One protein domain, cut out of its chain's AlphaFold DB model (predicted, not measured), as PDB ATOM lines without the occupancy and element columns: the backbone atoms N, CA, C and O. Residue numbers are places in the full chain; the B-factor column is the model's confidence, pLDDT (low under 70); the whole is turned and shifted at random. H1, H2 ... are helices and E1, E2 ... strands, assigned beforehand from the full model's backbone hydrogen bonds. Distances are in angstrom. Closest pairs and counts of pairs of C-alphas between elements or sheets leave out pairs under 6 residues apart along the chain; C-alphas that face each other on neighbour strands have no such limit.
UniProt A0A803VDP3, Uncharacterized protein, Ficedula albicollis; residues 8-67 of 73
ATOM      1  N   THR A   8      29.254 -34.405  16.032       90.75
ATOM      2  CA  THR A   8      29.609 -34.440  17.456       90.75
ATOM      3  C   THR A   8      31.024 -33.923  17.715       90.75
ATOM      4  O   THR A   8      31.208 -33.082  18.591       90.75
ATOM      5  N   ILE A   9      32.007 -34.345  16.916       91.31
ATOM      6  CA  ILE A   9      33.399 -33.893  17.046       91.31
ATOM      7  C   ILE A   9      33.521 -32.409  16.683       91.31
ATOM      8  O   ILE A   9      34.156 -31.643  17.407       91.31
ATOM      9  N   ARG A  10      32.852 -31.959  15.614       92.12
ATOM     10  CA  ARG A  10      32.829 -30.532  15.229       92.12
ATOM     11  C   ARG A  10      32.165 -29.653  16.292       92.12
ATOM     12  O   ARG A  10      32.679 -28.580  16.610       92.12
ATOM     13  N   ASN A  11      31.048 -30.108  16.858       93.44
ATOM     14  CA  ASN A  11      30.344 -29.405  17.928       93.44
ATOM     15  C   ASN A  11      31.209 -29.307  19.188       93.44
ATOM     16  O   ASN A  11      31.291 -28.230  19.773       93.44
ATOM     17  N   PHE A  12      31.894 -30.393  19.566       91.25
ATOM     18  CA  PHE A  12      32.816 -30.396  20.700       91.25
ATOM     19  C   PHE A  12      33.886 -29.311  20.551       91.25
ATOM     20  O   PHE A  12      33.990 -28.444  21.414       91.25
ATOM     21  N   TRP A  13      34.614 -29.288  19.429       91.25
ATOM     22  CA  TRP A  13      35.653 -28.279  19.204       91.25
ATOM     23  C   TRP A  13      35.088 -26.857  19.133       91.25
ATOM     24  O   TRP A  13      35.704 -25.923  19.641       91.25
ATOM     25  N   THR A  14      33.881 -26.683  18.587       93.88
ATOM     26  CA  THR A  14      33.194 -25.380  18.567       93.88
ATOM     27  C   THR A  14      32.914 -24.865  19.978       93.88
ATOM     28  O   THR A  14      33.139 -23.690  20.260       93.88
ATOM     29  N   VAL A  15      32.428 -25.728  20.874       93.44
ATOM     30  CA  VAL A  15      32.193 -25.371  22.279       93.44
ATOM     31  C   VAL A  15      33.522 -25.141  22.992       93.44
ATOM     32  O   VAL A  15      33.682 -24.120  23.655       93.44
ATOM     33  N   PHE A  16      34.497 -26.032  22.799       91.44
ATOM     34  CA  PHE A  16      35.815 -25.939  23.418       91.44
ATOM     35  C   PHE A  16      36.514 -24.614  23.093       91.44
ATOM     36  O   PHE A  16      36.999 -23.935  23.993       91.44
ATOM     37  N   HIS A  17      36.503 -24.177  21.830       91.81
ATOM     38  CA  HIS A  17      37.104 -22.901  21.435       91.81
ATOM     39  C   HIS A  17      36.387 -21.673  22.009       91.81
ATOM     40  O   HIS A  17      37.033 -20.640  22.181       91.81
ATOM     41  N   LYS A  18      35.105 -21.786  22.368       93.19
ATOM     42  CA  LYS A  18      34.347 -20.718  23.038       93.19
ATOM     43  C   LYS A  18      34.601 -20.639  24.547       93.19
ATOM     44  O   LYS A  18      34.196 -19.658  25.162       93.19
ATOM     45  N   LEU A  19      35.252 -21.636  25.154       91.56
ATOM     46  CA  LEU A  19      35.565 -21.605  26.584       91.56
ATOM     47  C   LEU A  19      36.627 -20.536  26.918       91.56
ATOM     48  O   LEU A  19      37.519 -20.281  26.098       91.56
ATOM     49  N   PRO A  20      36.592 -19.953  28.131       92.62
ATOM     50  CA  PRO A  20      37.677 -19.121  28.653       92.62
ATOM     51  C   PRO A  20      39.013 -19.877  28.691       92.62
ATOM     52  O   PRO A  20      39.034 -21.094  28.892       92.62
ATOM     53  N   GLU A  21      40.134 -19.169  28.530       83.75
ATOM     54  CA  GLU A  21      41.473 -19.781  28.495       83.75
ATOM     55  C   GLU A  21      41.800 -20.582  29.755       83.75
ATOM     56  O   GLU A  21      42.339 -21.681  29.651       83.75
ATOM     57  N   GLU A  22      41.401 -20.093  30.930       80.44
ATOM     58  CA  GLU A  22      41.595 -20.803  32.199       80.44
ATOM     59  C   GLU A  22      40.940 -22.187  32.176       80.44
ATOM     60  O   GLU A  22      41.550 -23.182  32.551       80.44
ATOM     61  N   LYS A  23      39.715 -22.281  31.646       80.88
ATOM     62  CA  LYS A  23      38.996 -23.555  31.533       80.88
ATOM     63  C   LYS A  23      39.600 -24.459  30.462       80.88
ATOM     64  O   LYS A  23      39.601 -25.670  30.646       80.88
ATOM     65  N   LYS A  24      40.135 -23.900  29.372       84.94
ATOM     66  CA  LYS A  24      40.842 -24.677  28.338       84.94
ATOM     67  C   LYS A  24      42.124 -25.306  28.878       84.94
ATOM     68  O   LYS A  24      42.386 -26.464  28.567       84.94
ATOM     69  N   LYS A  25      42.887 -24.582  29.705       79.00
ATOM     70  CA  LYS A  25      44.102 -25.108  30.349       79.00
ATOM     71  C   LYS A  25      43.795 -26.320  31.227       79.00
ATOM     72  O   LYS A  25      44.452 -27.342  31.077       79.00
ATOM     73  N   MET A  26      42.696 -26.285  31.987       76.06
ATOM     74  CA  MET A  26      42.257 -27.436  32.795       76.06
ATOM     75  C   MET A  26      41.972 -28.711  31.979       76.06
ATOM     76  O   MET A  26      42.002 -29.803  32.536       76.06
ATOM     77  N   PHE A  27      41.659 -28.596  30.684       77.69
ATOM     78  CA  PHE A  27      41.456 -29.753  29.798       77.69
ATOM     79  C   PHE A  27      42.757 -30.316  29.217       77.69
ATOM     80  O   PHE A  27      42.757 -31.444  28.731       77.69
ATOM     81  N   LEU A  28      43.828 -29.522  29.205       77.81
ATOM     82  CA  LEU A  28      45.117 -29.873  28.608       77.81
ATOM     83  C   LEU A  28      46.163 -30.262  29.659       77.81
ATOM     84  O   LEU A  28      47.164 -30.884  29.314       77.81
ATOM     85  N   GLU A  29      45.945 -29.900  30.922       80.56
ATOM     86  CA  GLU A  29      46.868 -30.182  32.017       80.56
ATOM     87  C   GLU A  29      46.720 -31.612  32.545       80.56
ATOM     88  O   GLU A  29      45.616 -32.111  32.781       80.56
ATOM     89  N   ASN A  30      47.861 -32.267  32.768       84.00
ATOM     90  CA  ASN A  30      47.914 -33.546  33.454       84.00
ATOM     91  C   ASN A  30      47.740 -33.313  34.966       84.00
ATOM     92  O   ASN A  30      48.626 -32.722  35.587       84.00
ATOM     93  N   PRO A  31      46.650 -33.789  35.598       83.81
ATOM     94  CA  PRO A  31      46.433 -33.568  37.024       83.81
ATOM     95  C   PRO A  31      47.512 -34.216  37.901       83.81
ATOM     96  O   PRO A  31      47.700 -33.777  39.030       83.81
ATOM     97  N   ASP A  32      48.232 -35.222  37.394       88.19
ATOM     98  CA  ASP A  32      49.306 -35.912  38.118       88.19
ATOM     99  C   ASP A  32      50.583 -35.085  38.285       88.19
ATOM    100  O   ASP A  32      51.373 -35.354  39.194       88.19
ATOM    101  N   GLU A  33      50.752 -34.063  37.451       85.62
ATOM    102  CA  GLU A  33      51.882 -33.132  37.487       85.62
ATOM    103  C   GLU A  33      51.566 -31.861  38.285       85.62
ATOM    104  O   GLU A  33      52.455 -31.049  38.535       85.62
ATOM    105  N   LEU A  34      50.315 -31.686  38.719       84.50
ATOM    106  CA  LEU A  34      49.902 -30.537  39.513       84.50
ATOM    107  C   LEU A  34      50.210 -30.751  41.000       84.50
ATOM    108  O   LEU A  34      49.889 -31.792  41.586       84.50
ATOM    109  N   SER A  35      50.767 -29.722  41.636       81.94
ATOM    110  CA  SER A  35      50.952 -29.691  43.086       81.94
ATOM    111  C   SER A  35      49.638 -29.368  43.805       81.94
ATOM    112  O   SER A  35      48.831 -28.579  43.299       81.94
ATOM    113  N   PRO A  36      49.402 -29.951  44.990       85.62
ATOM    114  CA  PRO A  36      48.290 -29.542  45.832       85.62
ATOM    115  C   PRO A  36      48.506 -28.104  46.327       85.62
ATOM    116  O   PRO A  36      49.639 -27.647  46.475       85.62
ATOM    117  N   TYR A  37      47.415 -27.390  46.590       81.88
ATOM    118  CA  TYR A  37      47.452 -26.005  47.063       81.88
ATOM    119  C   TYR A  37      46.637 -25.859  48.344       81.88
ATOM    120  O   TYR A  37      45.549 -26.425  48.449       81.88
ATOM    121  N   VAL A  38      47.130 -25.082  49.308       83.25
ATOM    122  CA  VAL A  38      46.422 -24.785  50.555       83.25
ATOM    123  C   VAL A  38      46.082 -23.301  50.636       83.25
ATOM    124  O   VAL A  38      46.937 -22.436  50.458       83.25
ATOM    125  N   SER A  39      44.828 -23.008  50.977       80.94
ATOM    126  CA  SER A  39      44.433 -21.698  51.484       80.94
ATOM    127  C   SER A  39      44.444 -21.751  53.006       80.94
ATOM    128  O   SER A  39      43.526 -22.293  53.629       80.94
ATOM    129  N   THR A  40      45.497 -21.205  53.615       80.12
ATOM    130  CA  THR A  40      45.659 -21.184  55.077       80.12
ATOM    131  C   THR A  40      44.567 -20.351  55.748       80.12
ATOM    132  O   THR A  40      43.982 -20.804  56.724       80.12
ATOM    133  N   CYS A  41      44.208 -19.193  55.180       81.81
ATOM    134  CA  CYS A  41      43.155 -18.319  55.711       81.81
ATOM    135  C   CYS A  41      41.765 -18.971  55.723       81.81
ATOM    136  O   CYS A  41      40.935 -18.630  56.561       81.81
ATOM    137  N   GLN A  42      41.499 -19.881  54.783       85.56
ATOM    138  CA  GLN A  42      40.204 -20.556  54.654       85.56
ATOM    139  C   GLN A  42      40.211 -21.972  55.244       85.56
ATOM    140  O   GLN A  42      39.163 -22.607  55.286       85.56
ATOM    141  N   HIS A  43      41.369 -22.470  55.694       82.50
ATOM    142  CA  HIS A  43      41.583 -23.861  56.106       82.50
ATOM    143  C   HIS A  43      41.152 -24.893  55.042       82.50
ATOM    144  O   HIS A  43      40.600 -25.944  55.369       82.50
ATOM    145  N   ILE A  44      41.404 -24.605  53.757       85.31
ATOM    146  CA  ILE A  44      41.033 -25.484  52.635       85.31
ATOM    147  C   ILE A  44      42.285 -26.014  51.934       85.31
ATOM    148  O   ILE A  44      43.155 -25.242  51.533       85.31
ATOM    149  N   LEU A  45      42.332 -27.332  51.727       86.69
ATOM    150  CA  LEU A  45      43.303 -28.014  50.869       86.69
ATOM    151  C   LEU A  45      42.645 -28.369  49.532       86.69
ATOM    152  O   LEU A  45      41.713 -29.172  49.470       86.69
ATOM    153  N   PHE A  46      43.161 -27.791  48.455       87.50
ATOM    154  CA  PHE A  46      42.773 -28.093  47.088       87.50
ATOM    155  C   PHE A  46      43.663 -29.200  46.528       87.50
ATOM    156  O   PHE A  46      44.882 -29.058  46.420       87.50
ATOM    157  N   LEU A  47      43.027 -30.308  46.149       87.62
ATOM    158  CA  LEU A  47      43.687 -31.452  45.536       87.62
ATOM    159  C   LEU A  47      43.298 -31.556  44.056       87.62
ATOM    160  O   LEU A  47      42.103 -31.623  43.744       87.62
ATOM    161  N   PRO A  48      44.281 -31.623  43.143       87.81
ATOM    162  CA  PRO A  48      44.054 -32.059  41.775       87.81
ATOM    163  C   PRO A  48      43.373 -33.430  41.720       87.81
ATOM    164  O   PRO A  48      43.481 -34.254  42.634       87.81
ATOM    165  N   ARG A  49      42.675 -33.704  40.614       89.06
ATOM    166  CA  ARG A  49      42.037 -35.007  40.370       89.06
ATOM    167  C   ARG A  49      43.075 -36.039  39.921       89.06
ATOM    168  O   ARG A  49      43.055 -36.467  38.773       89.06
ATOM    169  N   TYR A  50      43.976 -36.407  40.828       90.38
ATOM    170  CA  TYR A  50      45.030 -37.388  40.577       90.38
ATOM    171  C   TYR A  50      44.472 -38.721  40.068       90.38
ATOM    172  O   TYR A  50      43.444 -39.204  40.550       90.38
ATOM    173  N   SER A  51      45.188 -39.350  39.139       91.06
ATOM    174  CA  SER A  51      44.792 -40.622  38.526       91.06
ATOM    175  C   SER A  51      44.883 -41.803  39.498       91.06
ATOM    176  O   SER A  51      44.192 -42.808  39.322       91.06
ATOM    177  N   SER A  52      45.713 -41.707  40.549       95.06
ATOM    178  CA  SER A  52      45.891 -42.786  41.526       95.06
ATOM    179  C   SER A  52      46.191 -42.306  42.948       95.06
ATOM    180  O   SER A  52      46.830 -41.277  43.178       95.06
ATOM    181  N   LYS A  53      45.821 -43.138  43.934       93.12
ATOM    182  CA  LYS A  53      46.151 -42.919  45.356       93.12
ATOM    183  C   LYS A  53      47.662 -42.836  45.610       93.12
ATOM    184  O   LYS A  53      48.087 -42.136  46.524       93.12
ATOM    185  N   LYS A  54      48.476 -43.545  44.815       95.62
ATOM    186  CA  LYS A  54      49.944 -43.538  44.930       95.62
ATOM    187  C   LYS A  54      50.517 -42.161  44.588       95.62
ATOM    188  O   LYS A  54      51.372 -41.672  45.321       95.62
ATOM    189  N   ILE A  55      50.025 -41.548  43.512       93.00
ATOM    190  CA  ILE A  55      50.449 -40.214  43.068       93.00
ATOM    191  C   ILE A  55      50.004 -39.160  44.076       93.00
ATOM    192  O   ILE A  55      50.838 -38.387  44.535       93.00
ATOM    193  N   LEU A  56      48.742 -39.217  44.524       92.44
ATOM    194  CA  LEU A  56      48.238 -38.340  45.584       92.44
ATOM    195  C   LEU A  56      49.139 -38.387  46.826       92.44
ATOM    196  O   LEU A  56      49.570 -37.347  47.311       92.44
ATOM    197  N   LYS A  57      49.452 -39.591  47.327       93.06
ATOM    198  CA  LYS A  57      50.300 -39.750  48.516       93.06
ATOM    199  C   LYS A  57      51.691 -39.151  48.299       93.06
ATOM    200  O   LYS A  57      52.187 -38.461  49.181       93.06
ATOM    201  N   LYS A  58      52.308 -39.416  47.143       93.06
ATOM    202  CA  LYS A  58      53.637 -38.896  46.796       93.06
ATOM    203  C   LYS A  58      53.642 -37.365  46.755       93.06
ATOM    204  O   LYS A  58      54.472 -36.756  47.418       93.06
ATOM    205  N   ASN A  59      52.716 -36.766  46.009       88.62
ATOM    206  CA  ASN A  59      52.667 -35.317  45.812       88.62
ATOM    207  C   ASN A  59      52.280 -34.578  47.100       88.62
ATOM    208  O   ASN A  59      52.828 -33.519  47.384       88.62
ATOM    209  N   LEU A  60      51.392 -35.155  47.917       89.56
ATOM    210  CA  LEU A  60      51.028 -34.580  49.211       89.56
ATOM    211  C   LEU A  60      52.200 -34.600  50.201       89.56
ATOM    212  O   LEU A  60      52.453 -33.592  50.850       89.56
ATOM    213  N   LEU A  61      52.920 -35.724  50.305       90.81
ATOM    214  CA  LEU A  61      54.110 -35.815  51.160       90.81
ATOM    215  C   LEU A  61      55.182 -34.818  50.720       90.81
ATOM    216  O   LEU A  61      55.698 -34.078  51.550       90.81
ATOM    217  N   TYR A  62      55.437 -34.741  49.412       88.56
ATOM    218  CA  TYR A  62      56.393 -33.794  48.849       88.56
ATOM    219  C   TYR A  62      56.046 -32.342  49.206       88.56
ATOM    220  O   TYR A  62      56.909 -31.611  49.687       88.56
ATOM    221  N   ALA A  63      54.779 -31.945  49.034       85.94
ATOM    222  CA  ALA A  63      54.314 -30.592  49.343       85.94
ATOM    223  C   ALA A  63      54.491 -30.231  50.829       85.94
ATOM    224  O   ALA A  63      54.874 -29.108  51.147       85.94
ATOM    225  N   ILE A  64      54.250 -31.186  51.736       84.56
ATOM    226  CA  ILE A  64      54.453 -30.997  53.180       84.56
ATOM    227  C   ILE A  64      55.947 -30.850  53.506       84.56
ATOM    228  O   ILE A  64      56.319 -29.958  54.261       84.56
ATOM    229  N   GLU A  65      56.802 -31.697  52.928       86.31
ATOM    230  CA  GLU A  65      58.252 -31.694  53.178       86.31
ATOM    231  C   GLU A  65      58.948 -30.431  52.658       86.31
ATOM    232  O   GLU A  65      59.880 -29.937  53.290       86.31
ATOM    233  N   HIS A  66      58.495 -29.897  51.522       80.56
ATOM    234  CA  HIS A  66      59.136 -28.765  50.845       80.56
ATOM    235  C   HIS A  66      58.430 -27.427  51.114       80.56
ATOM    236  O   HIS A  66      58.850 -26.397  50.592       80.56
ATOM    237  N   ASN A  67      57.366 -27.428  51.930       72.56
ATOM    238  CA  ASN A  67      56.512 -26.268  52.210       72.56
ATOM    239  C   ASN A  67      55.965 -25.585  50.932       72.56
ATOM    240  O   ASN A  67      55.637 -24.396  50.922       72.56
TER     241      ASN A  67
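Overview. This is residues 8 to 67 of the 73 residues of an uncharacterized protein of Ficedula albicollis (UniProt A0A803VDP3). Look for an open, drawn-out string of parts: two helices, H1 and H2, make an open V at one end, and a small two-stranded hairpin, E1 and E2, lies towards the other end together with the longest helix, H3. Residues 29 to 36 lead from H2 to the hairpin, and the hairpin's tip, residues 39 to 44, sticks out. The printed part has 60 residues, with three named helices and two named strands in the order H1, H2, E1, E2, H3; the sheet has the order E1 - E2 and is antiparallel, and the class is mostly helix. The whole is only just loose, close to extended, with a radius of gyration of the C-alphas of 15.4 A, and it is flat, spanning 45 by 28 by 15 A.

Arrangement. Start with H1, residues 8 to 18, and go over a tight link to H2, residues 21 to 28. You find them close but not clearly touching: their closest C-alphas, those of Phe 16 and Lys 24, are 7.1 A apart. They run opposite ways at a steep tilt of 41 degrees. Next look at E1, residues 37 to 39, and E2, residues 44 to 46, a hairpin whose directions stand at 160 degrees. The C-alphas of Val 38 and Leu 45 face each other at 4.5 A, and N 39 and O 44, at 2.8 A, and N 46 and O 37, also at 2.8 A, are within hydrogen-bond range. Last comes H3, residues 53 to 66, which touches no helix and is apart from H1, H2 and E1. In H1 and H3 every O i to N i+4 pair is within hydrogen-bond range; in H2 3 of 4 are.

Along the chain. Find C-alpha 8 at (29.609, -34.440, 17.456); from there H1 runs 15.6 A to C-alpha 18. H2 begins at C-alpha 21, at (41.473, -19.781, 28.495), and spans 10.7 A to C-alpha 28. E1 measures 6.9 A from C-alpha 37 to C-alpha 39, and E2 measures 6.4 A from C-alpha 44 to C-alpha 46. H3 runs 20.0 A from C-alpha 53 to C-alpha 66, at (59.136, -28.765, 50.845).

Size, cuts and confidence. Compare the two C-alphas farthest apart, those of Thr 8 and Glu 65, at 45.9 A. Residues 8 to 15 of H1, residues 17 to 23 and residues 39 to 44 stand free; without them the body spans 37 by 19 by 14 A. The printed part has no cut and no long link. Its mean pLDDT is 87.0, and no printed residue is under 70.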